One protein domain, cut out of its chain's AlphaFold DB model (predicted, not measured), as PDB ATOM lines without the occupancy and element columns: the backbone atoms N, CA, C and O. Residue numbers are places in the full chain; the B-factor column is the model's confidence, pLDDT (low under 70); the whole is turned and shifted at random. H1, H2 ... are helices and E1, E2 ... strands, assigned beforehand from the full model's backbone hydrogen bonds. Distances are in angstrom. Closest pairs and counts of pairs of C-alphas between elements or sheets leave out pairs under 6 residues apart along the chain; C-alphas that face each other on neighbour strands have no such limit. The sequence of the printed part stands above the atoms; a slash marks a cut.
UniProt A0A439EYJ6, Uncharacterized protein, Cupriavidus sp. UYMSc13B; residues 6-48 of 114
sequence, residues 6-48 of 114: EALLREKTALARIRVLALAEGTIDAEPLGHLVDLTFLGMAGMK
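What this domain is: This is residues 6 to 48 of the 114 residues of an uncharacterized protein of Cupriavidus sp. UYMSc13B (UniProt A0A439EYJ6). A short helix sits beside the open end of a long two-stranded hairpin, E1 and E2, and a large loop extends the hairpin at its other end, where residues 29 to 35 stick out from the rest. The printed part has 43 residues with one named helix and two named strands, in the order H1, E1, E2. The two strands make one antiparallel sheet, and the class is mixed, helices and strands. The whole is loose, with a radius of gyration of the C-alphas of 13.2 A, and elongated, spanning 36 by 22 by 13 A.

How they stand to each other: H1, residues 6 to 14, has every O i to N i+4 pair within hydrogen-bond range. A tight link of 4 residues leads to E1, residues 19 to 25. The closest C-alphas of H1 and E1 are those of Lys 12 and Val 20, 7.6 A apart. A long link of 14 residues leads on to E2, residues 40 to 47. E1 and E2 form a hairpin and are antiparallel, with 157 degrees between their directions. N 19 and O 47 are 2.9 A apart, and N 40 and O 25 are 2.7 A apart, both within hydrogen-bond range. H1 and E2 are near each other, with 8 pairs of C-alphas within 10 A.

Where its parts are: H1 begins at C-alpha 6, (10.317, -0.999, 32.775), and is 12.6 A long. E1 is 19.9 A long and begins at C-alpha 19, (28.188, -6.998, 27.052). E2 is 21.7 A long and ends at C-alpha 47, (28.276, -6.799, 22.033).

The domain as a whole: The two C-alphas farthest apart, those of Ala 14 and Glu 31, are 37.1 A apart. The printed part has no cut. Residues 29 to 35 stand free. The mean pLDDT of the printed part is 83.4, and residue 16 is under 70.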
ATOM      1  N   GLU A   6      10.746   0.380  33.032       78.94
ATOM      2  CA  GLU A   6      10.317  -0.999  32.775       78.94
ATOM      3  C   GLU A   6      10.672  -1.497  31.372       78.94
ATOM      4  O   GLU A   6      11.063  -2.652  31.212       78.94
ATOM      5  N   ALA A   7      10.566  -0.635  30.358       78.19
ATOM      6  CA  ALA A   7      10.931  -0.989  28.989       78.19
ATOM      7  C   ALA A   7      12.437  -1.274  28.892       78.19
ATOM      8  O   ALA A   7      12.829  -2.311  28.358       78.19
ATOM      9  N   LEU A   8      13.262  -0.433  29.524       81.19
ATOM     10  CA  LEU A   8      14.713  -0.628  29.575       81.19
ATOM     11  C   LEU A   8      15.118  -1.891  30.332       81.19
ATOM     12  O   LEU A   8      16.050  -2.582  29.930       81.19
ATOM     13  N   LEU A   9      14.430  -2.224  31.425       80.12
ATOM     14  CA  LEU A   9      14.721  -3.449  32.171       80.12
ATOM     15  C   LEU A   9      14.407  -4.704  31.352       80.12
ATOM     16  O   LEU A   9      15.184  -5.661  31.407       80.12
ATOM     17  N   ARG A  10      13.322  -4.700  30.568       81.00
ATOM     18  CA  ARG A  10      12.987  -5.806  29.656       81.00
ATOM     19  C   ARG A  10      14.052  -5.974  28.576       81.00
ATOM     20  O   ARG A  10      14.557  -7.078  28.387       81.00
ATOM     21  N   GLU A  11      14.452  -4.881  27.942       80.81
ATOM     22  CA  GLU A  11      15.474  -4.889  26.894       80.81
ATOM     23  C   GLU A  11      16.854  -5.302  27.438       80.81
ATOM     24  O   GLU A  11      17.490  -6.205  26.899       80.81
ATOM     25  N   LYS A  12      17.262  -4.781  28.604       81.19
ATOM     26  CA  LYS A  12      18.475  -5.232  29.310       81.19
ATOM     27  C   LYS A  12      18.448  -6.735  29.593       81.19
ATOM     28  O   LYS A  12      19.470  -7.408  29.483       81.19
ATOM     29  N   THR A  13      17.292  -7.262  29.993       79.12
ATOM     30  CA  THR A  13      17.137  -8.690  30.305       79.12
ATOM     31  C   THR A  13      17.283  -9.552  29.052       79.12
ATOM     32  O   THR A  13      17.950 -10.584  29.110       79.12
ATOM     33  N   ALA A  14      16.762  -9.104  27.906       78.12
ATOM     34  CA  ALA A  14      16.974  -9.782  26.624       78.12
ATOM     35  C   ALA A  14      18.467  -9.854  26.239       78.12
ATOM     36  O   ALA A  14      18.915 -10.832  25.644       78.12
ATOM     37  N   LEU A  15      19.260  -8.863  26.654       77.31
ATOM     38  CA  LEU A  15      20.699  -8.772  26.393       77.31
ATOM     39  C   LEU A  15      21.576  -9.366  27.518       77.31
ATOM     40  O   LEU A  15      22.795  -9.209  27.502       77.31
ATOM     41  N   ALA A  16      21.007 -10.087  28.493       69.50
ATOM     42  CA  ALA A  16      21.708 -10.508  29.717       69.50
ATOM     43  C   ALA A  16      22.957 -11.395  29.508       69.50
ATOM     44  O   ALA A  16      23.738 -11.596  30.443       69.50
ATOM     45  N   ARG A  17      23.149 -11.946  28.303       71.94
ATOM     46  CA  ARG A  17      24.255 -12.853  27.947       71.94
ATOM     47  C   ARG A  17      25.354 -12.208  27.104       71.94
ATOM     48  O   ARG A  17      26.251 -12.917  26.655       71.94
ATOM     49  N   ILE A  18      25.272 -10.905  26.867       79.94
ATOM     50  CA  ILE A  18      26.250 -10.146  26.090       79.94
ATOM     51  C   ILE A  18      26.671  -8.900  26.868       79.94
ATOM     52  O   ILE A  18      26.039  -8.525  27.860       79.94
ATOM     53  N   ARG A  19      27.775  -8.274  26.467       82.94
ATOM     54  CA  ARG A  19      28.188  -6.998  27.052       82.94
ATOM     55  C   ARG A  19      27.210  -5.928  26.577       82.94
ATOM     56  O   ARG A  19      26.975  -5.825  25.381       82.94
ATOM     57  N   VAL A  20      26.646  -5.155  27.499       87.56
ATOM     58  CA  VAL A  20      25.692  -4.085  27.178       87.56
ATOM     59  C   VAL A  20      26.298  -2.749  27.570       87.56
ATOM     60  O   VAL A  20      26.772  -2.604  28.697       87.56
ATOM     61  N   LEU A  21      26.272  -1.790  26.651       89.25
ATOM     62  CA  LEU A  21      26.629  -0.396  26.893       89.25
ATOM     63  C   LEU A  21      25.364   0.456  26.814       89.25
ATOM     64  O   LEU A  21      24.577   0.290  25.888       89.25
ATOM     65  N   ALA A  22      25.176   1.351  27.781       90.38
ATOM     66  CA  ALA A  22      24.177   2.410  27.711       90.38
ATOM     67  C   ALA A  22      24.800   3.623  27.012       90.38
ATOM     68  O   ALA A  22      25.914   4.013  27.360       90.38
ATOM     69  N   LEU A  23      24.089   4.205  26.049       91.00
ATOM     70  CA  LEU A  23      24.504   5.416  25.349       91.00
ATOM     71  C   LEU A  23      23.644   6.585  25.821       91.00
ATOM     72  O   LEU A  23      22.420   6.466  25.912       91.00
ATOM     73  N   ALA A  24      24.291   7.705  26.114       91.88
ATOM     74  CA  ALA A  24      23.646   8.953  26.485       91.88
ATOM     75  C   ALA A  24      24.477  10.133  25.966       91.88
ATOM     76  O   ALA A  24      25.695  10.009  25.838       91.88
ATOM     77  N   GLU A  25      23.824  11.254  25.681       91.88
ATOM     78  CA  GLU A  25      24.460  12.486  25.204       91.88
ATOM     79  C   GLU A  25      24.070  13.693  26.058       91.88
ATOM     80  O   GLU A  25      23.006  13.716  26.671       91.88
ATOM     81  N   GLY A  26      24.925  14.708  26.092       89.56
ATOM     82  CA  GLY A  26      24.675  15.965  26.787       89.56
ATOM     83  C   GLY A  26      25.912  16.854  26.770       89.56
ATOM     84  O   GLY A  26      27.016  16.386  26.488       89.56
ATOM     85  N   THR A  27      25.714  18.137  27.053       88.00
ATOM     86  CA  THR A  27      26.796  19.122  27.145       88.00
ATOM     87  C   THR A  27      27.240  19.251  28.595       88.00
ATOM     88  O   THR A  27      26.404  19.300  29.495       88.00
ATOM     89  N   ILE A  28      28.553  19.287  28.825       85.38
ATOM     90  CA  ILE A  28      29.138  19.437  30.158       85.38
ATOM     91  C   ILE A  28      30.099  20.614  30.115       85.38
ATOM     92  O   ILE A  28      31.148  20.534  29.485       85.38
ATOM     93  N   ASP A  29      29.741  21.682  30.822       80.06
ATOM     94  CA  ASP A  29      30.492  22.942  30.827       80.06
ATOM     95  C   ASP A  29      31.506  23.028  31.988       80.06
ATOM     96  O   ASP A  29      31.915  24.114  32.394       80.06
ATOM     97  N   ALA A  30      31.906  21.884  32.557       76.62
ATOM     98  CA  ALA A  30      32.793  21.805  33.718       76.62
ATOM     99  C   ALA A  30      34.069  20.999  33.427       76.62
ATOM    100  O   ALA A  30      34.000  19.835  33.025       76.62
ATOM    101  N   GLU A  31      35.227  21.603  33.718       78.62
ATOM    102  CA  GLU A  31      36.533  20.939  33.754       78.62
ATOM    103  C   GLU A  31      37.130  20.971  35.175       78.62
ATOM    104  O   GLU A  31      37.154  22.036  35.801       78.62
ATOM    105  N   PRO A  32      37.644  19.839  35.700       78.38
ATOM    106  CA  PRO A  32      37.644  18.503  35.094       78.38
ATOM    107  C   PRO A  32      36.231  17.907  35.012       78.38
ATOM    108  O   PRO A  32      35.346  18.292  35.774       78.38
ATOM    109  N   LEU A  33      36.039  16.941  34.106       78.38
ATOM    110  CA  LEU A  33      34.799  16.167  33.997       78.38
ATOM    111  C   LEU A  33      34.428  15.586  35.370       78.38
ATOM    112  O   LEU A  33      35.069  14.658  35.866       78.38
ATOM    113  N   GLY A  34      33.410  16.178  35.993       79.19
ATOM    114  CA  GLY A  34      32.847  15.725  37.257       79.19
ATOM    115  C   GLY A  34      31.858  14.576  37.057       79.19
ATOM    116  O   GLY A  34      31.973  13.758  36.144       79.19
ATOM    117  N   HIS A  35      30.841  14.515  37.915       81.06
ATOM    118  CA  HIS A  35      29.733  13.588  37.710       81.06
ATOM    119  C   HIS A  35      28.964  13.946  36.435       81.06
ATOM    120  O   HIS A  35      28.489  15.069  36.286       81.06
ATOM    121  N   LEU A  36      28.813  12.971  35.538       84.62
ATOM    122  CA  LEU A  36      28.004  13.121  34.332       84.62
ATOM    123  C   LEU A  36      26.520  13.108  34.730       84.62
ATOM    124  O   LEU A  36      25.953  12.050  35.012       84.62
ATOM    125  N   VAL A  37      25.914  14.291  34.798       83.19
ATOM    126  CA  VAL A  37      24.499  14.510  35.131       83.19
ATOM    127  C   VAL A  37      23.769  15.140  33.941       83.19
ATOM    128  O   VAL A  37      24.406  15.577  32.990       83.19
ATOM    129  N   ASP A  38      22.434  15.122  33.963       85.19
ATOM    130  CA  ASP A  38      21.565  15.749  32.950       85.19
ATOM    131  C   ASP A  38      21.792  15.309  31.490       85.19
ATOM    132  O   ASP A  38      21.499  16.030  30.537       85.19
ATOM    133  N   LEU A  39      22.249  14.069  31.300       88.62
ATOM    134  CA  LEU A  39      22.367  13.457  29.979       88.62
ATOM    135  C   LEU A  39      21.020  12.923  29.466       88.62
ATOM    136  O   LEU A  39      20.206  12.365  30.208       88.62
ATOM    137  N   THR A  40      20.827  12.996  28.154       88.62
ATOM    138  CA  THR A  40      19.729  12.354  27.431       88.62
ATOM    139  C   THR A  40      20.117  10.929  27.064       88.62
ATOM    140  O   THR A  40      21.043  10.699  26.293       88.62
ATOM    141  N   PHE A  41      19.396   9.948  27.607       88.62
ATOM    142  CA  PHE A  41      19.582   8.543  27.249       88.62
ATOM    143  C   PHE A  41      19.135   8.274  25.806       88.62
ATOM    144  O   PHE A  41      17.996   8.570  25.445       88.62
ATOM    145  N   LEU A  42      20.013   7.657  25.018       90.00
ATOM    146  CA  LEU A  42      19.799   7.374  23.599       90.00
ATOM    147  C   LEU A  42      19.406   5.917  23.339       90.00
ATOM    148  O   LEU A  42      18.607   5.645  22.447       90.00
ATOM    149  N   GLY A  43      19.953   4.969  24.104       87.88
ATOM    150  CA  GLY A  43      19.701   3.544  23.883       87.88
ATOM    151  C   GLY A  43      20.763   2.623  24.474       87.88
ATOM    152  O   GLY A  43      21.594   3.030  25.288       87.88
ATOM    153  N   MET A  44      20.734   1.355  24.057       89.75
ATOM    154  CA  MET A  44      21.719   0.341  24.439       89.75
ATOM    155  C   MET A  44      22.361  -0.310  23.214       89.75
ATOM    156  O   MET A  44      21.691  -0.578  22.221       89.75
ATOM    157  N   ALA A  45      23.646  -0.638  23.322       88.88
ATOM    158  CA  ALA A  45      24.360  -1.469  22.359       88.88
ATOM    159  C   ALA A  45      24.778  -2.789  23.014       88.88
ATOM    160  O   ALA A  45      25.380  -2.802  24.091       88.88
ATOM    161  N   GLY A  46      24.458  -3.906  22.358       87.00
ATOM    162  CA  GLY A  46      24.838  -5.249  22.779       87.00
ATOM    163  C   GLY A  46      26.021  -5.781  21.971       87.00
ATOM    164  O   GLY A  46      25.950  -5.853  20.750       87.00
ATOM    165  N   MET A  47      27.085  -6.213  22.645       86.00
ATOM    166  CA  MET A  47      28.276  -6.799  22.033       86.00
ATOM    167  C   MET A  47      28.507  -8.214  22.555       86.00
ATOM    168  O   MET A  47      28.709  -8.443  23.753       86.00
ATOM    169  N   LYS A  48      28.499  -9.178  21.637       80.38
ATOM    170  CA  LYS A  48      28.912 -10.552  21.914       80.38
ATOM    171  C   LYS A  48      30.422 -10.657  21.726       80.38
ATOM    172  O   LYS A  48      30.943 -10.140  20.749       80.38
TER     173      LYS A  48